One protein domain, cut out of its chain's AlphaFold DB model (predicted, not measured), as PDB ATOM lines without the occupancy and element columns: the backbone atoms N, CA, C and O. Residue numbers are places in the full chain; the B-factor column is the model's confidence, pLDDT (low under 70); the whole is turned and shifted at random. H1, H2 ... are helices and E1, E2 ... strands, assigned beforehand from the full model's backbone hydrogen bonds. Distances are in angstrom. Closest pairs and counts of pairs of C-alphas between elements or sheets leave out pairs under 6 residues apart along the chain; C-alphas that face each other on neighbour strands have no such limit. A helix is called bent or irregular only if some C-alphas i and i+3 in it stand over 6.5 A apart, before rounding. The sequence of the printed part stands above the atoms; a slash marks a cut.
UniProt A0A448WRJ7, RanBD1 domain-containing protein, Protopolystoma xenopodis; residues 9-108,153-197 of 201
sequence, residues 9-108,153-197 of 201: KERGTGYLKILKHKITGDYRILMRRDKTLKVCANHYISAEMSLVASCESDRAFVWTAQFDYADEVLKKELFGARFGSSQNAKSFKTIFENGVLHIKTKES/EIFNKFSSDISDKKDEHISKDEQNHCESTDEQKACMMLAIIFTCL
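AT A GLANCE: This is residues 9 to 108 and 153 to 197 of the 201 residues of the protein "RanBD1 domain-containing protein" of Protopolystoma xenopodis (UniProt A0A448WRJ7). Six strands curl into a small barrel, nearly closed where the edge strands E3 and E4 come together, with the long helix H1 across one end and the short helix H2 packed outside on E4 and E5. The printed part has 145 residues, with two named helices and six named strands in the order E1 E2 E3 E4 E5 H1 H2 E6. The sheet order is E3 E2 E1 E6 E5 E4, antiparallel throughout, and the class is mixed, helices and strands. The whole is compact, with a radius of gyration of the C-alphas of 14.7 A and spans of 43 by 34 by 29 A.

HOW THE PARTS SIT: E1, residues 9 to 20, E2, residues 27 to 32, and E3, residues 39 to 44, form a meander, each strand the antiparallel neighbour of the one before. Across hairpin E1 and E2, N 17 and O 30 are 2.8 A apart, within hydrogen-bond range; across hairpin E2 and E3, N 31 and O 41 are 2.9 A apart, also within range. E4, residues 60 to 68, and E5, residues 75 to 83, form another hairpin, with N 63 and O 79 within hydrogen-bond range at 2.9 A. E6, residues 187 to 196, is the antiparallel neighbour of E1, with N 14 and O 191 at 3.0 A, and of E5, with N 194 and O 80 at 2.7 A, both within hydrogen-bond range. The strongly twisted sheet is a folded sheet, bent back into leaves that face each other, E3 E2 and E6 E5 E4, with E1 as the hinge. The closest C-alphas of edge strands E3 and E4 are those of His 43 and Asp 68, 4.6 A apart. H1, residues 86 to 108, is on the sheet; its closest C-alphas to E2 are those of Gly 99 and Tyr 27, 5.6 A apart. H2, residues 153 to 163, is on the sheet at a height of 9.1 A, over E5 and only just not over E4; its closest C-alphas to E5 are those of Phe 158 and Gly 80, 7.6 A apart. H1 and H2 are apart. In both helices every O i to N i+4 pair is within hydrogen-bond range.

IN THESE COORDINATES: E1 begins at C-alpha 9, (36.022, -25.202, -6.357), spans 28.1 A and bends by 76 degrees at residue 14. E2 and E3 span 16.7 A and 14.1 A. E4 spans 19.7 A and E5 23.8 A. H1 spans 32.9 A and ends at C-alpha 108, (57.863, -31.304, -35.693). H2 spans 15.5 A. E6 spans 24.8 A and ends at C-alpha 196, (40.597, -22.787, -9.694).

THE WHOLE: The two C-alphas farthest apart, those of Ser 108 and Glu 168, are 45.2 A apart. Residues 109 to 152 are not printed, and C-alphas 108 and 153 are 34.0 A apart across the cut. The links E3 to E4, 15 residues, and H2 to E6, 23 residues, are long. The mean pLDDT of the printed part is 82.4, and residue 55 and residues 153 to 156 and 161 to 186 are under 70.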
ATOM      1  N   LYS A   9      37.419 -24.769  -6.383       89.94
ATOM      2  CA  LYS A   9      36.022 -25.202  -6.357       89.94
ATOM      3  C   LYS A   9      35.852 -26.536  -7.065       89.94
ATOM      4  O   LYS A   9      36.349 -26.727  -8.175       89.94
ATOM      5  N   GLU A  10      35.107 -27.447  -6.442       92.50
ATOM      6  CA  GLU A  10      34.707 -28.686  -7.105       92.50
ATOM      7  C   GLU A  10      33.855 -28.347  -8.328       92.50
ATOM      8  O   GLU A  10      32.879 -27.595  -8.250       92.50
ATOM      9  N   ARG A  11      34.258 -28.879  -9.479       92.38
ATOM     10  CA  ARG A  11      33.551 -28.685 -10.738       92.38
ATOM     11  C   ARG A  11      32.654 -29.875 -11.036       92.38
ATOM     12  O   ARG A  11      31.569 -29.655 -11.576       92.38
ATOM     13  N   GLY A  12      33.053 -31.093 -10.675       92.69
ATOM     14  CA  GLY A  12      32.184 -32.266 -10.710       92.69
ATOM     15  C   GLY A  12      32.895 -33.592 -10.453       92.69
ATOM     16  O   GLY A  12      34.113 -33.686 -10.567       92.69
ATOM     17  N   THR A  13      32.102 -34.624 -10.184       93.75
ATOM     18  CA  THR A  13      32.549 -36.012  -9.996       93.75
ATOM     19  C   THR A  13      32.022 -36.889 -11.120       93.75
ATOM     20  O   THR A  13      30.880 -36.700 -11.549       93.75
ATOM     21  N   GLY A  14      32.860 -37.799 -11.616       93.62
ATOM     22  CA  GLY A  14      32.456 -38.824 -12.571       93.62
ATOM     23  C   GLY A  14      33.617 -39.394 -13.375       93.62
ATOM     24  O   GLY A  14      34.782 -39.340 -12.973       93.62
ATOM     25  N   TYR A  15      33.306 -39.951 -14.542       92.06
ATOM     26  CA  TYR A  15      34.301 -40.571 -15.411       92.06
ATOM     27  C   TYR A  15      35.080 -39.541 -16.231       92.06
ATOM     28  O   TYR A  15      34.541 -38.916 -17.151       92.06
ATOM     29  N   LEU A  16      36.373 -39.424 -15.940       94.56
ATOM     30  CA  LEU A  16      37.347 -38.694 -16.740       94.56
ATOM     31  C   LEU A  16      37.891 -39.622 -17.830       94.56
ATOM     32  O   LEU A  16      38.457 -40.679 -17.540       94.56
ATOM     33  N   LYS A  17      37.706 -39.231 -19.093       93.06
ATOM     34  CA  LYS A  17      38.151 -39.983 -20.269       93.06
ATOM     35  C   LYS A  17      39.188 -39.188 -21.048       93.06
ATOM     36  O   LYS A  17      38.998 -38.001 -21.303       93.06
ATOM     37  N   ILE A  18      40.241 -39.863 -21.504       94.81
ATOM     38  CA  ILE A  18      41.084 -39.363 -22.595       94.81
ATOM     39  C   ILE A  18      40.676 -40.107 -23.865       94.81
ATOM     40  O   ILE A  18      40.737 -41.334 -23.919       94.81
ATOM     41  N   LEU A  19      40.233 -39.361 -24.874       93.75
ATOM     42  CA  LEU A  19      39.762 -39.883 -26.152       93.75
ATOM     43  C   LEU A  19      40.777 -39.551 -27.241       93.75
ATOM     44  O   LEU A  19      41.196 -38.401 -27.355       93.75
ATOM     45  N   LYS A  20      41.116 -40.536 -28.074       93.00
ATOM     46  CA  LYS A  20      41.948 -40.346 -29.266       93.00
ATOM     47  C   LYS A  20      41.077 -40.309 -30.518       93.00
ATOM     48  O   LYS A  20      40.296 -41.230 -30.758       93.00
ATOM     49  N   HIS A  21      41.224 -39.273 -31.335       92.50
ATOM     50  CA  HIS A  21      40.554 -39.184 -32.626       92.50
ATOM     51  C   HIS A  21      41.178 -40.173 -33.626       92.50
ATOM     52  O   HIS A  21      42.399 -40.226 -33.774       92.50
ATOM     53  N   LYS A  22      40.344 -40.967 -34.316       89.38
ATOM     54  CA  LYS A  22      40.801 -42.077 -35.178       89.38
ATOM     55  C   LYS A  22      41.636 -41.597 -36.373       89.38
ATOM     56  O   LYS A  22      42.616 -42.243 -36.718       89.38
ATOM     57  N   ILE A  23      41.247 -40.473 -36.980       88.69
ATOM     58  CA  ILE A  23      41.850 -39.973 -38.227       88.69
ATOM     59  C   ILE A  23      43.037 -39.057 -37.928       88.69
ATOM     60  O   ILE A  23      44.141 -39.286 -38.404       88.69
ATOM     61  N   THR A  24      42.820 -38.015 -37.124       88.06
ATOM     62  CA  THR A  24      43.858 -37.001 -36.871       88.06
ATOM     63  C   THR A  24      44.868 -37.428 -35.810       88.06
ATOM     64  O   THR A  24      45.925 -36.806 -35.711       88.06
ATOM     65  N   GLY A  25      44.540 -38.452 -35.014       90.12
ATOM     66  CA  GLY A  25      45.356 -38.931 -33.902       90.12
ATOM     67  C   GLY A  25      45.297 -38.062 -32.645       90.12
ATOM     68  O   GLY A  25      45.886 -38.448 -31.637       90.12
ATOM     69  N   ASP A  26      44.575 -36.938 -32.678       90.88
ATOM     70  CA  ASP A  26      44.568 -35.959 -31.590       90.88
ATOM     71  C   ASP A  26      43.903 -36.514 -30.331       90.88
ATOM     72  O   ASP A  26      42.936 -37.279 -30.396       90.88
ATOM     73  N   TYR A  27      44.406 -36.094 -29.175       94.44
ATOM     74  CA  TYR A  27      43.883 -36.501 -27.877       94.44
ATOM     75  C   TYR A  27      43.045 -35.379 -27.277       94.44
ATOM     76  O   TYR A  27      43.430 -34.212 -27.324       94.44
ATOM     77  N   ARG A  28      41.912 -35.731 -26.672       95.38
ATOM     78  CA  ARG A  28      41.079 -34.805 -25.900       95.38
ATOM     79  C   ARG A  28      40.703 -35.391 -24.553       95.38
ATOM     80  O   ARG A  28      40.456 -36.591 -24.441       95.38
ATOM     81  N   ILE A  29      40.619 -34.529 -23.555       96.19
ATOM     82  CA  ILE A  29      40.051 -34.838 -22.251       96.19
ATOM     83  C   ILE A  29      38.557 -34.546 -22.309       96.19
ATOM     84  O   ILE A  29      38.146 -33.476 -22.750       96.19
ATOM     85  N   LEU A  30      37.752 -35.503 -21.856       96.06
ATOM     86  CA  LEU A  30      36.315 -35.358 -21.694       96.06
ATOM     87  C   LEU A  30      35.909 -35.884 -20.323       96.06
ATOM     88  O   LEU A  30      36.174 -37.038 -19.994       96.06
ATOM     89  N   MET A  31      35.200 -35.065 -19.558       95.56
ATOM     90  CA  MET A  31      34.590 -35.488 -18.303       95.56
ATOM     91  C   MET A  31      33.132 -35.065 -18.252       95.56
ATOM     92  O   MET A  31      32.775 -33.950 -18.643       95.56
ATOM     93  N   ARG A  32      32.288 -35.967 -17.753       94.75
ATOM     94  CA  ARG A  32      30.876 -35.705 -17.481       94.75
ATOM     95  C   ARG A  32      30.592 -35.971 -16.014       94.75
ATOM     96  O   ARG A  32      31.182 -36.871 -15.426       94.75
ATOM     97  N   ARG A  33      29.676 -35.185 -15.452       94.12
ATOM     98  CA  ARG A  33      29.195 -35.369 -14.084       94.12
ATOM     99  C   ARG A  33      28.291 -36.585 -13.979       94.12
ATOM    100  O   ARG A  33      27.435 -36.789 -14.847       94.12
ATOM    101  N   ASP A  34      28.391 -37.284 -12.861       89.00
ATOM    102  CA  ASP A  34      27.461 -38.348 -12.511       89.00
ATOM    103  C   ASP A  34      26.028 -37.802 -12.427       89.00
ATOM    104  O   ASP A  34      25.790 -36.638 -12.078       89.00
ATOM    105  N   LYS A  35      25.055 -38.647 -12.785       89.81
ATOM    106  CA  LYS A  35      23.606 -38.364 -12.849       89.81
ATOM    107  C   LYS A  35      23.182 -37.359 -13.927       89.81
ATOM    108  O   LYS A  35      22.305 -37.658 -14.725       89.81
ATOM    109  N   THR A  36      23.783 -36.171 -13.965       91.88
ATOM    110  CA  THR A  36      23.365 -35.093 -14.882       91.88
ATOM    111  C   THR A  36      23.935 -35.235 -16.288       91.88
ATOM    112  O   THR A  36      23.420 -34.609 -17.212       91.88
ATOM    113  N   LEU A  37      25.027 -35.992 -16.450       90.94
ATOM    114  CA  LEU A  37      25.761 -36.179 -17.709       90.94
ATOM    115  C   LEU A  37      26.252 -34.870 -18.363       90.94
ATOM    116  O   LEU A  37      26.728 -34.878 -19.506       90.94
ATOM    117  N   LYS A  38      26.195 -33.750 -17.626       94.44
ATOM    118  CA  LYS A  38      26.713 -32.450 -18.057       94.44
ATOM    119  C   LYS A  38      28.227 -32.515 -18.165       94.44
ATOM    120  O   LYS A  38      28.892 -33.011 -17.254       94.44
ATOM    121  N   VAL A  39      28.760 -31.965 -19.250       95.38
ATOM    122  CA  VAL A  39      30.203 -31.840 -19.459       95.38
ATOM    123  C   VAL A  39      30.785 -30.907 -18.391       95.38
ATOM    124  O   VAL A  39      30.181 -29.896 -18.027       95.38
ATOM    125  N   CYS A  40      31.923 -31.290 -17.816       95.19
ATOM    126  CA  CYS A  40      32.662 -30.472 -16.849       95.19
ATOM    127  C   CYS A  40      34.124 -30.228 -17.236       95.19
ATOM    128  O   CYS A  40      34.736 -29.349 -16.643       95.19
ATOM    129  N   ALA A  41      34.643 -30.966 -18.218       96.81
ATOM    130  CA  ALA A  41      35.896 -30.678 -18.907       96.81
ATOM    131  C   ALA A  41      35.798 -31.200 -20.342       96.81
ATOM    132  O   ALA A  41      35.318 -32.320 -20.560       96.81
ATOM    133  N   ASN A  42      36.227 -30.389 -21.303       96.94
ATOM    134  CA  ASN A  42      36.270 -30.734 -22.716       96.94
ATOM    135  C   ASN A  42      37.326 -29.882 -23.426       96.94
ATOM    136  O   ASN A  42      37.037 -28.774 -23.876       96.94
ATOM    137  N   HIS A  43      38.540 -30.409 -23.539       97.25
ATOM    138  CA  HIS A  43      39.650 -29.736 -24.210       97.25
ATOM    139  C   HIS A  43      40.576 -30.738 -24.887       97.25
ATOM    140  O   HIS A  43      40.717 -31.884 -24.455       97.25
ATOM    141  N   TYR A  44      41.244 -30.291 -25.946       96.75
ATOM    142  CA  TYR A  44      42.335 -31.042 -26.557       96.75
ATOM    143  C   TYR A  44      43.593 -30.974 -25.692       96.75
ATOM    144  O   TYR A  44      43.845 -29.974 -25.023       96.75
ATOM    145  N   ILE A  45      44.395 -32.035 -25.731       95.94
ATOM    146  CA  ILE A  45      45.748 -32.024 -25.178       95.94
ATOM    147  C   ILE A  45      46.639 -31.274 -26.172       95.94
ATOM    148  O   ILE A  45      46.704 -31.660 -27.336       95.94
ATOM    149  N   SER A  46      47.317 -30.215 -25.723       94.12
ATOM    150  CA  SER A  46      48.278 -29.462 -26.542       94.12
ATOM    151  C   SER A  46      49.727 -29.737 -26.127       94.12
ATOM    152  O   SER A  46      49.989 -30.245 -25.034       94.12
ATOM    153  N   ALA A  47      50.683 -29.398 -26.998       93.94
ATOM    154  CA  ALA A  47      52.112 -29.629 -26.773       93.94
ATOM    155  C   ALA A  47      52.667 -28.928 -25.516       93.94
ATOM    156  O   ALA A  47      53.598 -29.426 -24.881       93.94
ATOM    157  N   GLU A  48      52.097 -27.785 -25.143       91.50
ATOM    158  CA  GLU A  48      52.545 -26.975 -24.004       91.50
ATOM    159  C   GLU A  48      51.968 -27.443 -22.660       91.50
ATOM    160  O   GLU A  48      52.396 -26.976 -21.602       91.50
ATOM    161  N   MET A  49      50.998 -28.363 -22.669       93.44
ATOM    162  CA  MET A  49      50.404 -28.847 -21.427       93.44
ATOM    163  C   MET A  49      51.374 -29.738 -20.649       93.44
ATOM    164  O   MET A  49      52.114 -30.549 -21.209       93.44
ATOM    165  N   SER A  50      51.327 -29.626 -19.322       93.38
ATOM    166  CA  SER A  50      52.070 -30.493 -18.409       93.38
ATOM    167  C   SER A  50      51.239 -30.809 -17.173       93.38
ATOM    168  O   SER A  50      50.472 -29.971 -16.695       93.38
ATOM    169  N   LEU A  51      51.395 -32.033 -16.666       92.94
ATOM    170  CA  LEU A  51      50.803 -32.459 -15.404       92.94
ATOM    171  C   LEU A  51      51.744 -32.127 -14.250       92.94
ATOM    172  O   LEU A  51      52.943 -32.400 -14.305       92.94
ATOM    173  N   VAL A  52      51.177 -31.586 -13.179       90.94
ATOM    174  CA  VAL A  52      51.878 -31.327 -11.919       90.94
ATOM    175  C   VAL A  52      51.287 -32.245 -10.859       90.94
ATOM    176  O   VAL A  52      50.107 -32.126 -10.543       90.94
ATOM    177  N   ALA A  53      52.080 -33.193 -10.362       87.62
ATOM    178  CA  ALA A  53      51.659 -34.125  -9.313       87.62
ATOM    179  C   ALA A  53      51.594 -33.416  -7.962       87.62
ATOM    180  O   ALA A  53      52.538 -32.692  -7.662       87.62
ATOM    181  N   SER A  54      50.539 -33.641  -7.168       77.19
ATOM    182  CA  SER A  54      50.443 -33.154  -5.778       77.19
ATOM    183  C   SER A  54      51.563 -33.738  -4.903       77.19
ATOM    184  O   SER A  54      51.816 -34.937  -4.946       77.19
ATOM    185  N   CYS A  55      52.242 -32.906  -4.101       67.00
ATOM    186  CA  CYS A  55      53.331 -33.353  -3.225       67.00
ATOM    187  C   CYS A  55      52.784 -34.200  -2.075       67.00
ATOM    188  O   CYS A  55      53.477 -35.079  -1.573       67.00
ATOM    189  N   GLU A  56      51.537 -33.949  -1.683       71.75
ATOM    190  CA  GLU A  56      50.855 -34.645  -0.594       71.75
ATOM    191  C   GLU A  56      50.001 -35.820  -1.094       71.75
ATOM    192  O   GLU A  56      49.536 -36.629  -0.292       71.75
ATOM    193  N   SER A  57      49.794 -35.956  -2.412       78.50
ATOM    194  CA  SER A  57      48.974 -37.029  -2.979       78.50
ATOM    195  C   SER A  57      49.514 -37.577  -4.298       78.50
ATOM    196  O   SER A  57      49.544 -36.897  -5.321       78.50
ATOM    197  N   ASP A  58      49.788 -38.882  -4.324       87.38
ATOM    198  CA  ASP A  58      50.104 -39.645  -5.540       87.38
ATOM    199  C   ASP A  58      48.875 -39.899  -6.439       87.38
ATOM    200  O   ASP A  58      48.977 -40.530  -7.495       87.38
ATOM    201  N   ARG A  59      47.704 -39.406  -6.017       91.12
ATOM    202  CA  ARG A  59      46.408 -39.566  -6.683       91.12
ATOM    203  C   ARG A  59      45.850 -38.266  -7.243       91.12
ATOM    204  O   ARG A  59      44.683 -38.254  -7.628       91.12
ATOM    205  N   ALA A  60      46.621 -37.182  -7.278       91.81
ATOM    206  CA  ALA A  60      46.117 -35.900  -7.748       91.81
ATOM    207  C   ALA A  60      47.082 -35.190  -8.703       91.81
ATOM    208  O   ALA A  60      48.292 -35.151  -8.475       91.81
ATOM    209  N   PHE A  61      46.521 -34.599  -9.761       93.56
ATOM    210  CA  PHE A  61      47.263 -33.806 -10.740       93.56
ATOM    211  C   PHE A  61      46.584 -32.473 -11.009       93.56
ATOM    212  O   PHE A  61      45.358 -32.385 -11.017       93.56
ATOM    213  N   VAL A  62      47.396 -31.465 -11.310       93.50
ATOM    214  CA  VAL A  62      46.969 -30.139 -11.761       93.50
ATOM    215  C   VAL A  62      47.514 -29.874 -13.164       93.50
ATOM    216  O   VAL A  62      48.668 -30.200 -13.447       93.50
ATOM    217  N   TRP A  63      46.704 -29.280 -14.041       94.88
ATOM    218  CA  TRP A  63      47.122 -28.817 -15.368       94.88
ATOM    219  C   TRP A  63      46.296 -27.621 -15.834       94.88
ATOM    220  O   TRP A  63      45.186 -27.384 -15.367       94.88
ATOM    221  N   THR A  64      46.837 -26.854 -16.779       93.94
ATOM    222  CA  THR A  64      46.130 -25.727 -17.403       93.94
ATOM    223  C   THR A  64      45.676 -26.109 -18.803       93.94
ATOM    224  O   THR A  64      46.489 -26.568 -19.605       93.94
ATOM    225  N   ALA A  65      44.408 -25.860 -19.117       94.75
ATOM    226  CA  ALA A  65      43.896 -25.888 -20.478       94.75
ATOM    227  C   ALA A  65      43.714 -24.452 -20.977       94.75
ATOM    228  O   ALA A  65      43.029 -23.653 -20.340       94.75
ATOM    229  N   GLN A  66      44.327 -24.104 -22.112       94.00
ATOM    230  CA  GLN A  66      44.153 -22.772 -22.709       94.00
ATOM    231  C   GLN A  66      42.763 -22.598 -23.344       94.00
ATOM    232  O   GLN A  66      42.227 -21.494 -23.340       94.00
ATOM    233  N   PHE A  67      42.185 -23.694 -23.848       94.44
ATOM    234  CA  PHE A  67      40.935 -23.709 -24.607       94.44
ATOM    235  C   PHE A  67      40.038 -24.874 -24.161       94.44
ATOM    236  O   PHE A  67      40.014 -25.931 -24.794       94.44
ATOM    237  N   ASP A  68      39.318 -24.697 -23.053       95.88
ATOM    238  CA  ASP A  68      38.259 -25.607 -22.609       95.88
ATOM    239  C   ASP A  68      36.883 -25.165 -23.112       95.88
ATOM    240  O   ASP A  68      36.585 -23.973 -23.158       95.88
ATOM    241  N   TYR A  69      36.062 -26.136 -23.514       96.56
ATOM    242  CA  TYR A  69      34.737 -25.951 -24.103       96.56
ATOM    243  C   TYR A  69      33.639 -26.713 -23.334       96.56
ATOM    244  O   TYR A  69      32.687 -27.222 -23.925       96.56
ATOM    245  N   ALA A  70      33.764 -26.867 -22.013       94.19
ATOM    246  CA  ALA A  70      32.747 -27.549 -21.207       94.19
ATOM    247  C   ALA A  70      31.430 -26.760 -21.083       94.19
ATOM    248  O   ALA A  70      30.369 -27.374 -20.982       94.19
ATOM    249  N   ASP A  71      31.493 -25.423 -21.117       91.25
ATOM    250  CA  ASP A  71      30.338 -24.515 -20.997       91.25
ATOM    251  C   ASP A  71      29.896 -23.922 -22.349       91.25
ATOM    252  O   ASP A  71      29.350 -22.821 -22.381       91.25
ATOM    253  N   GLU A  72      30.210 -24.584 -23.466       93.56
ATOM    254  CA  GLU A  72      29.906 -24.102 -24.831       93.56
ATOM    255  C   GLU A  72      30.573 -22.756 -25.196       93.56
ATOM    256  O   GLU A  72      30.268 -22.131 -26.213       93.56
ATOM    257  N   VAL A  73      31.549 -22.336 -24.390       93.38
ATOM    258  CA  VAL A  73      32.354 -21.124 -24.561       93.38
ATOM    259  C   VAL A  73      33.810 -21.489 -24.306       93.38
ATOM    260  O   VAL A  73      34.105 -22.133 -23.301       93.38
ATOM    261  N   LEU A  74      34.709 -21.060 -25.198       93.69
ATOM    262  CA  LEU A  74      36.148 -21.273 -25.045       93.69
ATOM    263  C   LEU A  74      36.686 -20.461 -23.865       93.69
ATOM    264  O   LEU A  74      36.579 -19.235 -23.852       93.69
ATOM    265  N   LYS A  75      37.271 -21.146 -22.880       92.00
ATOM    266  CA  LYS A  75      37.841 -20.526 -21.679       92.00
ATOM    267  C   LYS A  75      39.201 -21.125 -21.348       92.00
ATOM    268  O   LYS A  75      39.424 -22.321 -21.527       92.00
ATOM    269  N   LYS A  76      40.087 -20.298 -20.793       92.69
ATOM    270  CA  LYS A  76      41.284 -20.784 -20.108       92.69
ATOM    271  C   LYS A  76      40.878 -21.248 -18.714       92.69
ATOM    272  O   LYS A  76      40.371 -20.452 -17.929       92.69
ATOM    273  N   GLU A  77      41.121 -22.512 -18.395       91.12
ATOM    274  CA  GLU A  77      40.814 -23.070 -17.078       91.12
ATOM    275  C   GLU A  77      42.032 -23.801 -16.494       91.12
ATOM    276  O   GLU A  77      42.812 -24.449 -17.198       91.12
ATOM    277  N   LEU A  78      42.200 -23.675 -15.176       92.69
ATOM    278  CA  LEU A  78      43.158 -24.452 -14.400       92.69
ATOM    279  C   LEU A  78      42.401 -25.595 -13.726       92.69
ATOM    280  O   LEU A  78      41.564 -25.358 -12.850       92.69
ATOM    281  N   PHE A  79      42.711 -26.815 -14.146       94.12
ATOM    282  CA  PHE A  79      42.095 -28.041 -13.672       94.12
ATOM    283  C   PHE A  79      42.953 -28.709 -12.610       94.12
ATOM    284  O   PHE A  79      44.176 -28.760 -12.715       94.12
ATOM    285  N   GLY A  80      42.286 -29.276 -11.615       93.44
ATOM    286  CA  GLY A  80      42.859 -30.227 -10.679       93.44
ATOM    287  C   GLY A  80      41.983 -31.468 -10.652       93.44
ATOM    288  O   GLY A  80      40.769 -31.344 -10.540       93.44
ATOM    289  N   ALA A  81      42.553 -32.662 -10.764       93.88
ATOM    290  CA  ALA A  81      41.802 -33.909 -10.649       93.88
ATOM    291  C   ALA A  81      42.373 -34.782  -9.542       93.88
ATOM    292  O   ALA A  81      43.589 -34.934  -9.440       93.88
ATOM    293  N   ARG A  82      41.478 -35.387  -8.757       92.94
ATOM    294  CA  ARG A  82      41.792 -36.426  -7.776       92.94
ATOM    295  C   ARG A  82      41.172 -37.748  -8.213       92.94
ATOM    296  O   ARG A  82      39.972 -37.814  -8.471       92.94
ATOM    297  N   PHE A  83      41.985 -38.792  -8.264       92.69
ATOM    298  CA  PHE A  83      41.597 -40.139  -8.674       92.69
ATOM    299  C   PHE A  83      41.312 -41.016  -7.452       92.69
ATOM    300  O   PHE A  83      41.945 -40.870  -6.406       92.69
ATOM    301  N   GLY A  84      40.397 -41.978  -7.597       88.75
ATOM    302  CA  GLY A  84      40.096 -42.929  -6.518       88.75
ATOM    303  C   GLY A  84      41.304 -43.784  -6.107       88.75
ATOM    304  O   GLY A  84      41.527 -44.031  -4.920       88.75
ATOM    305  N   SER A  85      42.133 -44.179  -7.079       89.38
ATOM    306  CA  SER A  85      43.313 -45.026  -6.880       89.38
ATOM    307  C   SER A  85      44.572 -44.417  -7.505       89.38
ATOM    308  O   SER A  85      44.512 -43.698  -8.507       89.38
ATOM    309  N   SER A  86      45.738 -44.744  -6.941       89.75
ATOM    310  CA  SER A  86      47.037 -44.329  -7.493       89.75
ATOM    311  C   SER A  86      47.336 -45.004  -8.829       89.75
ATOM    312  O   SER A  86      48.012 -44.428  -9.679       89.75
ATOM    313  N   GLN A  87      46.771 -46.189  -9.067       90.75
ATOM    314  CA  GLN A  87      46.850 -46.860 -10.360       90.75
ATOM    315  C   GLN A  87      46.142 -46.058 -11.459       90.75
ATOM    316  O   GLN A  87      46.690 -45.905 -12.551       90.75
ATOM    317  N   ASN A  88      44.965 -45.499 -11.166       89.19
ATOM    318  CA  ASN A  88      44.213 -44.685 -12.121       89.19
ATOM    319  C   ASN A  88      44.948 -43.374 -12.398       89.19
ATOM    320  O   ASN A  88      45.110 -42.997 -13.551       89.19
ATOM    321  N   ALA A  89      45.491 -42.742 -11.357       91.00
ATOM    322  CA  ALA A  89      46.332 -41.560 -11.506       91.00
ATOM    323  C   ALA A  89      47.549 -41.835 -12.418       91.00
ATOM    324  O   ALA A  89      47.793 -41.106 -13.379       91.00
ATOM    325  N   LYS A  90      48.283 -42.928 -12.182       91.88
ATOM    326  CA  LYS A  90      49.420 -43.326 -13.030       91.88
ATOM    327  C   LYS A  90      48.994 -43.596 -14.473       91.88
ATOM    328  O   LYS A  90      49.667 -43.142 -15.393       91.88
ATOM    329  N   SER A  91      47.877 -44.295 -14.677       92.06
ATOM    330  CA  SER A  91      47.343 -44.571 -16.015       92.06
ATOM    331  C   SER A  91      46.977 -43.281 -16.757       92.06
ATOM    332  O   SER A  91      47.406 -43.090 -17.897       92.06
ATOM    333  N   PHE A  92      46.285 -42.357 -16.082       94.06
ATOM    334  CA  PHE A  92      45.963 -41.035 -16.611       94.06
ATOM    335  C   PHE A  92      47.221 -40.289 -17.042       94.06
ATOM    336  O   PHE A  92      47.298 -39.829 -18.182       94.06
ATOM    337  N   LYS A  93      48.224 -40.227 -16.159       93.56
ATOM    338  CA  LYS A  93      49.495 -39.553 -16.429       93.56
ATOM    339  C   LYS A  93      50.175 -40.110 -17.679       93.56
ATOM    340  O   LYS A  93      50.503 -39.342 -18.578       93.56
ATOM    341  N   THR A  94      50.321 -41.431 -17.771       94.38
ATOM    342  CA  THR A  94      50.958 -42.085 -18.922       94.38
ATOM    343  C   THR A  94      50.241 -41.760 -20.232       94.38
ATOM    344  O   THR A  94      50.877 -41.428 -21.230       94.38
ATOM    345  N   ILE A  95      48.908 -41.836 -20.257       93.94
ATOM    346  CA  ILE A  95      48.130 -41.569 -21.478       93.94
ATOM    347  C   ILE A  95      48.190 -40.082 -21.850       93.94
ATOM    348  O   ILE A  95      48.308 -39.753 -23.030       93.94
ATOM    349  N   PHE A  96      48.152 -39.191 -20.860       95.25
ATOM    350  CA  PHE A  96      48.281 -37.754 -21.067       95.25
ATOM    351  C   PHE A  96      49.634 -37.395 -21.691       95.25
ATOM    352  O   PHE A  96      49.681 -36.714 -22.713       95.25
ATOM    353  N   GLU A  97      50.732 -37.892 -21.116       95.00
ATOM    354  CA  GLU A  97      52.092 -37.645 -21.609       95.00
ATOM    355  C   GLU A  97      52.290 -38.203 -23.026       95.00
ATOM    356  O   GLU A  97      52.875 -37.529 -23.878       95.00
ATOM    357  N   ASN A  98      51.717 -39.375 -23.325       93.25
ATOM    358  CA  ASN A  98      51.685 -39.922 -24.685       93.25
ATOM    359  C   ASN A  98      50.934 -39.008 -25.664       93.25
ATOM    360  O   ASN A  98      51.360 -38.849 -26.810       93.25
ATOM    361  N   GLY A  99      49.830 -38.398 -25.225       93.44
ATOM    362  CA  GLY A  99      49.085 -37.420 -26.014       93.44
ATOM    363  C   GLY A  99      49.908 -36.169 -26.315       93.44
ATOM    364  O   GLY A  99      50.008 -35.768 -27.473       93.44
ATOM    365  N   VAL A 100      50.573 -35.605 -25.303       95.06
ATOM    366  CA  VAL A 100      51.470 -34.448 -25.463       95.06
ATOM    367  C   VAL A 100      52.612 -34.766 -26.433       95.06
ATOM    368  O   VAL A 100      52.900 -33.976 -27.333       95.06
ATOM    369  N   LEU A 101      53.251 -35.932 -26.293       94.00
ATOM    370  CA  LEU A 101      54.331 -36.363 -27.185       94.00
ATOM    371  C   LEU A 101      53.842 -36.538 -28.631       94.00
ATOM    372  O   LEU A 101      54.528 -36.132 -29.572       94.00
ATOM    373  N   HIS A 102      52.647 -37.100 -28.825       92.56
ATOM    374  CA  HIS A 102      52.051 -37.253 -30.152       92.56
ATOM    375  C   HIS A 102      51.857 -35.905 -30.857       92.56
ATOM    376  O   HIS A 102      52.207 -35.769 -32.027       92.56
ATOM    377  N   ILE A 103      51.363 -34.891 -30.146       92.56
ATOM    378  CA  ILE A 103      51.178 -33.556 -30.727       92.56
ATOM    379  C   ILE A 103      52.525 -32.893 -31.036       92.56
ATOM    380  O   ILE A 103      52.722 -32.421 -32.151       92.56
ATOM    381  N   LYS A 104      53.498 -32.968 -30.118       93.12
ATOM    382  CA  LYS A 104      54.857 -32.439 -30.351       93.12
ATOM    383  C   LYS A 104      55.522 -33.047 -31.585       93.12
ATOM    384  O   LYS A 104      56.130 -32.349 -32.391       93.12
ATOM    385  N   THR A 105      55.410 -34.366 -31.735       91.75
ATOM    386  CA  THR A 105      55.970 -35.074 -32.896       91.75
ATOM    387  C   THR A 105      55.263 -34.670 -34.187       91.75
ATOM    388  O   THR A 105      55.939 -34.351 -35.164       91.75
ATOM    389  N   LYS A 106      53.929 -34.582 -34.179       89.00
ATOM    390  CA  LYS A 106      53.121 -34.109 -35.312       89.00
ATOM    391  C   LYS A 106      53.516 -32.696 -35.764       89.00
ATOM    392  O   LYS A 106      53.739 -32.492 -36.955       89.00
ATOM    393  N   GLU A 107      53.689 -31.759 -34.832       85.56
ATOM    394  CA  GLU A 107      54.156 -30.390 -35.115       85.56
ATOM    395  C   GLU A 107      55.573 -30.377 -35.717       85.56
ATOM    396  O   GLU A 107      55.833 -29.682 -36.699       85.56
ATOM    397  N   SER A 108      56.481 -31.207 -35.194       81.50
ATOM    398  CA  SER A 108      57.863 -31.304 -35.693       81.50
ATOM    399  C   SER A 108      58.000 -31.961 -37.077       81.50
ATOM    400  O   SER A 108      58.992 -31.748 -37.773       81.50
ATOM    401  N   GLU A 153      52.386 -22.044  -4.620       66.75
ATOM    402  CA  GLU A 153      51.305 -21.565  -3.748       66.75
ATOM    403  C   GLU A 153      49.933 -22.083  -4.185       66.75
ATOM    404  O   GLU A 153      49.211 -22.667  -3.377       66.75
ATOM    405  N   ILE A 154      49.603 -21.961  -5.478       68.69
ATOM    406  CA  ILE A 154      48.381 -22.512  -6.095       68.69
ATOM    407  C   ILE A 154      48.230 -24.003  -5.767       68.69
ATOM    408  O   ILE A 154      47.131 -24.516  -5.552       68.69
ATOM    409  N   PHE A 155      49.358 -24.695  -5.741       67.81
ATOM    410  CA  PHE A 155      49.464 -26.125  -5.561       67.81
ATOM    411  C   PHE A 155      49.414 -26.583  -4.101       67.81
ATOM    412  O   PHE A 155      48.713 -27.546  -3.782       67.81
ATOM    413  N   ASN A 156      50.131 -25.894  -3.213       68.50
ATOM    414  CA  ASN A 156      50.041 -26.132  -1.775       68.50
ATOM    415  C   ASN A 156      48.595 -25.905  -1.323       68.50
ATOM    416  O   ASN A 156      48.031 -26.717  -0.595       68.50
ATOM    417  N   LYS A 157      47.953 -24.871  -1.879       75.00
ATOM    418  CA  LYS A 157      46.541 -24.578  -1.659       75.00
ATOM    419  C   LYS A 157      45.598 -25.631  -2.252       75.00
ATOM    420  O   LYS A 157      44.620 -25.999  -1.613       75.00
ATOM    421  N   PHE A 158      45.898 -26.177  -3.435       75.88
ATOM    422  CA  PHE A 158      45.138 -27.309  -3.987       75.88
ATOM    423  C   PHE A 158      45.172 -28.524  -3.063       75.88
ATOM    424  O   PHE A 158      44.145 -29.159  -2.838       75.88
ATOM    425  N   SER A 159      46.353 -28.837  -2.529       73.56
ATOM    426  CA  SER A 159      46.544 -29.994  -1.655       73.56
ATOM    427  C   SER A 159      45.794 -29.806  -0.330       73.56
ATOM    428  O   SER A 159      45.050 -30.705   0.065       73.56
ATOM    429  N   SER A 160      45.845 -28.603   0.265       70.50
ATOM    430  CA  SER A 160      45.067 -28.275   1.470       70.50
ATOM    431  C   SER A 160      43.551 -28.279   1.242       70.50
ATOM    432  O   SER A 160      42.805 -28.799   2.057       70.50
ATOM    433  N   ASP A 161      43.064 -27.734   0.122       69.38
ATOM    434  CA  ASP A 161      41.615 -27.640  -0.145       69.38
ATOM    435  C   ASP A 161      40.972 -29.001  -0.460       69.38
ATOM    436  O   ASP A 161      39.743 -29.147  -0.446       69.38
ATOM    437  N   ILE A 162      41.801 -29.993  -0.789       67.62
ATOM    438  CA  ILE A 162      41.383 -31.361  -1.075       67.62
ATOM    439  C   ILE A 162      41.467 -32.267   0.153       67.62
ATOM    440  O   ILE A 162      40.610 -33.145   0.275       67.62
ATOM    441  N   SER A 163      42.446 -32.087   1.045       59.09
ATOM    442  CA  SER A 163      42.591 -32.932   2.242       59.09
ATOM    443  C   SER A 163      41.373 -32.855   3.175       59.09
ATOM    444  O   SER A 163      41.025 -33.858   3.797       59.09
ATOM    445  N   ASP A 164      40.663 -31.723   3.189       53.75
ATOM    446  CA  ASP A 164      39.481 -31.495   4.029       53.75
ATOM    447  C   ASP A 164      38.158 -32.050   3.447       53.75
ATOM    448  O   ASP A 164      37.151 -32.157   4.157       53.75
ATOM    449  N   LYS A 165      38.116 -32.443   2.163       57.78
ATOM    450  CA  LYS A 165      36.890 -32.944   1.507       57.78
ATOM    451  C   LYS A 165      36.802 -34.473   1.605       57.78
ATOM    452  O   LYS A 165      37.420 -35.194   0.820       57.78
ATOM    453  N   LYS A 166      36.009 -34.961   2.575       43.09
ATOM    454  CA  LYS A 166      35.728 -36.393   2.827       43.09
ATOM    455  C   LYS A 166      35.409 -37.169   1.539       43.09
ATOM    456  O   LYS A 166      34.692 -36.686   0.668       43.09
ATOM    457  N   ASP A 167      35.900 -38.406   1.465       51.12
ATOM    458  CA  ASP A 167      35.817 -39.341   0.326       51.12
ATOM    459  C   ASP A 167      34.395 -39.863  -0.010       51.12
ATOM    460  O   ASP A 167      34.245 -40.942  -0.581       51.12
ATOM    461  N   GLU A 168      33.330 -39.129   0.316       46.19
ATOM    462  CA  GLU A 168      31.948 -39.644   0.352       46.19
ATOM    463  C   GLU A 168      31.323 -39.994  -1.015       46.19
ATOM    464  O   GLU A 168      30.198 -40.485  -1.050       46.19
ATOM    465  N   HIS A 169      32.026 -39.832  -2.143       50.88
ATOM    466  CA  HIS A 169      31.435 -40.066  -3.469       50.88
ATOM    467  C   HIS A 169      32.233 -40.920  -4.465       50.88
ATOM    468  O   HIS A 169      31.757 -41.130  -5.578       50.88
ATOM    469  N   ILE A 170      33.389 -41.477  -4.092       56.06
ATOM    470  CA  ILE A 170      34.103 -42.446  -4.945       56.06
ATOM    471  C   ILE A 170      33.745 -43.857  -4.456       56.06
ATOM    472  O   ILE A 170      34.456 -44.437  -3.634       56.06
ATOM    473  N   SER A 171      32.613 -44.404  -4.908       45.62
ATOM    474  CA  SER A 171      32.238 -45.795  -4.618       45.62
ATOM    475  C   SER A 171      33.303 -46.751  -5.165       45.62
ATOM    476  O   SER A 171      33.711 -46.642  -6.318       45.62
ATOM    477  N   LYS A 172      33.771 -47.677  -4.322       41.84
ATOM    478  CA  LYS A 172      34.950 -48.528  -4.571       41.84
ATOM    479  C   LYS A 172      34.747 -49.652  -5.604       41.84
ATOM    480  O   LYS A 172      35.708 -50.363  -5.879       41.84
ATOM    481  N   ASP A 173      33.565 -49.779  -6.206       39.94
ATOM    482  CA  ASP A 173      33.155 -51.005  -6.911       39.94
ATOM    483  C   ASP A 173      32.967 -50.868  -8.433       39.94
ATOM    484  O   ASP A 173      32.226 -51.641  -9.031       39.94
ATOM    485  N   GLU A 174      33.666 -49.947  -9.103       43.78
ATOM    486  CA  GLU A 174      33.722 -49.944 -10.574       43.78
ATOM    487  C   GLU A 174      35.164 -50.142 -11.053       43.78
ATOM    488  O   GLU A 174      36.023 -49.259 -10.992       43.78
ATOM    489  N   GLN A 175      35.437 -51.384 -11.469       45.69
ATOM    490  CA  GLN A 175      36.704 -51.815 -12.044       45.69
ATOM    491  C   GLN A 175      37.054 -50.959 -13.263       45.69
ATOM    492  O   GLN A 175      36.199 -50.640 -14.084       45.69
ATOM    493  N   ASN A 176      38.346 -50.652 -13.394       47.34
ATOM    494  CA  ASN A 176      38.945 -50.096 -14.600       47.34
ATOM    495  C   ASN A 176      38.513 -50.912 -15.822       47.34
ATOM    496  O   ASN A 176      39.100 -51.954 -16.116       47.34
ATOM    497  N   HIS A 177      37.499 -50.439 -16.538       43.78
ATOM    498  CA  HIS A 177      37.088 -51.057 -17.781       43.78
ATOM    499  C   HIS A 177      37.771 -50.322 -18.931       43.78
ATOM    500  O   HIS A 177      37.431 -49.198 -19.297       43.78
ATOM    501  N   CYS A 178      38.811 -50.957 -19.463       43.97
ATOM    502  CA  CYS A 178      39.279 -50.689 -20.811       43.97
ATOM    503  C   CYS A 178      38.290 -51.391 -21.746       43.97
ATOM    504  O   CYS A 178      38.384 -52.606 -21.923       43.97
ATOM    505  N   GLU A 179      37.312 -50.666 -22.292       39.91
ATOM    506  CA  GLU A 179      36.437 -51.217 -23.332       39.91
ATOM    507  C   GLU A 179      37.280 -51.487 -24.582       39.91
ATOM    508  O   GLU A 179      37.643 -50.579 -25.331       39.91
ATOM    509  N   SER A 180      37.635 -52.755 -24.793       39.72
ATOM    510  CA  SER A 180      38.236 -53.237 -26.032       39.72
ATOM    511  C   SER A 180      37.131 -53.579 -27.028       39.72
ATOM    512  O   SER A 180      36.824 -54.743 -27.273       39.72
ATOM    513  N   THR A 181      36.520 -52.552 -27.599       35.47
ATOM    514  CA  THR A 181      35.900 -52.662 -28.921       35.47
ATOM    515  C   THR A 181      36.648 -51.691 -29.828       35.47
ATOM    516  O   THR A 181      37.212 -50.710 -29.343       35.47
ATOM    517  N   ASP A 182      36.749 -51.967 -31.126       45.75
ATOM    518  CA  ASP A 182      37.549 -51.203 -32.105       45.75
ATOM    519  C   ASP A 182      37.080 -49.741 -32.340       45.75
ATOM    520  O   ASP A 182      37.363 -49.083 -33.351       45.75
ATOM    521  N   GLU A 183      36.395 -49.155 -31.364       43.28
ATOM    522  CA  GLU A 183      35.919 -47.791 -31.339       43.28
ATOM    523  C   GLU A 183      36.343 -47.103 -30.042       43.28
ATOM    524  O   GLU A 183      35.700 -47.217 -29.013       43.28
ATOM    525  N   GLN A 184      37.409 -46.301 -30.145       46.22
ATOM    526  CA  GLN A 184      37.916 -45.418 -29.090       46.22
ATOM    527  C   GLN A 184      38.576 -46.189 -27.936       46.22
ATOM    528  O   GLN A 184      37.925 -46.584 -26.980       46.22
ATOM    529  N   LYS A 185      39.914 -46.311 -27.965       52.97
ATOM    530  CA  LYS A 185      40.705 -46.660 -26.769       52.97
ATOM    531  C   LYS A 185      40.566 -45.534 -25.737       52.97
ATOM    532  O   LYS A 185      41.433 -44.669 -25.632       52.97
ATOM    533  N   ALA A 186      39.433 -45.502 -25.052       61.06
ATOM    534  CA  ALA A 186      39.110 -44.568 -23.999       61.06
ATOM    535  C   ALA A 186      39.491 -45.227 -22.678       61.06
ATOM    536  O   ALA A 186      38.916 -46.238 -22.288       61.06
ATOM    537  N   CYS A 187      40.465 -44.660 -21.974       70.44
ATOM    538  CA  CYS A 187      40.677 -45.047 -20.587       70.44
ATOM    539  C   CYS A 187      39.658 -44.288 -19.739       70.44
ATOM    540  O   CYS A 187      39.681 -43.055 -19.701       70.44
ATOM    541  N   MET A 188      38.730 -45.022 -19.131       79.88
ATOM    542  CA  MET A 188      37.752 -44.482 -18.196       79.88
ATOM    543  C   MET A 188      38.328 -44.542 -16.789       79.88
ATOM    544  O   MET A 188      38.618 -45.621 -16.282       79.88
ATOM    545  N   MET A 189      38.496 -43.383 -16.159       85.69
ATOM    546  CA  MET A 189      39.002 -43.288 -14.794       85.69
ATOM    547  C   MET A 189      38.045 -42.446 -13.965       85.69
ATOM    548  O   MET A 189      37.753 -41.304 -14.314       85.69
ATOM    549  N   LEU A 190      37.556 -43.008 -12.862       83.25
ATOM    550  CA  LEU A 190      36.738 -42.265 -11.911       83.25
ATOM    551  C   LEU A 190      37.597 -41.196 -11.222       83.25
ATOM    552  O   LEU A 190      38.654 -41.503 -10.654       83.25
ATOM    553  N   ALA A 191      37.145 -39.946 -11.294       87.00
ATOM    554  CA  ALA A 191      37.839 -38.804 -10.726       87.00
ATOM    555  C   ALA A 191      36.858 -37.742 -10.217       87.00
ATOM    556  O   ALA A 191      35.718 -37.631 -10.672       87.00
ATOM    557  N   ILE A 192      37.340 -36.920  -9.292       89.44
ATOM    558  CA  ILE A 192      36.718 -35.649  -8.922       89.44
ATOM    559  C   ILE A 192      37.558 -34.551  -9.563       89.44
ATOM    560  O   ILE A 192      38.775 -34.525  -9.361       89.44
ATOM    561  N   ILE A 193      36.933 -33.662 -10.337       88.19
ATOM    562  CA  ILE A 193      37.603 -32.529 -10.977       88.19
ATOM    563  C   ILE A 193      37.232 -31.217 -10.295       88.19
ATOM    564  O   ILE A 193      36.076 -30.944  -9.966       88.19
ATOM    565  N   PHE A 194      38.246 -30.393 -10.111       88.88
ATOM    566  CA  PHE A 194      38.229 -29.088  -9.484       88.88
ATOM    567  C   PHE A 194      38.707 -28.059 -10.505       88.88
ATOM    568  O   PHE A 194      39.550 -28.351 -11.355       88.88
ATOM    569  N   THR A 195      38.181 -26.844 -10.410       83.25
ATOM    570  CA  THR A 195      38.646 -25.694 -11.194       83.25
ATOM    571  C   THR A 195      39.025 -24.570 -10.247       83.25
ATOM    572  O   THR A 195      38.249 -24.258  -9.339       83.25
ATOM    573  N   CYS A 196      40.182 -23.954 -10.467       81.12
ATOM    574  CA  CYS A 196      40.597 -22.787  -9.694       81.12
ATOM    575  C   CYS A 196      39.783 -21.550 -10.104       81.12
ATOM    576  O   CYS A 196      39.561 -21.305 -11.294       81.12
ATOM    577  N   LEU A 197      39.327 -20.769  -9.124       72.81
ATOM    578  CA  LEU A 197      38.542 -19.556  -9.360       72.81
ATOM    579  C   LEU A 197      39.398 -18.349  -9.778       72.81
ATOM    580  O   LEU A 197      38.870 -17.435 -10.405       72.81
TER     581      LEU A 197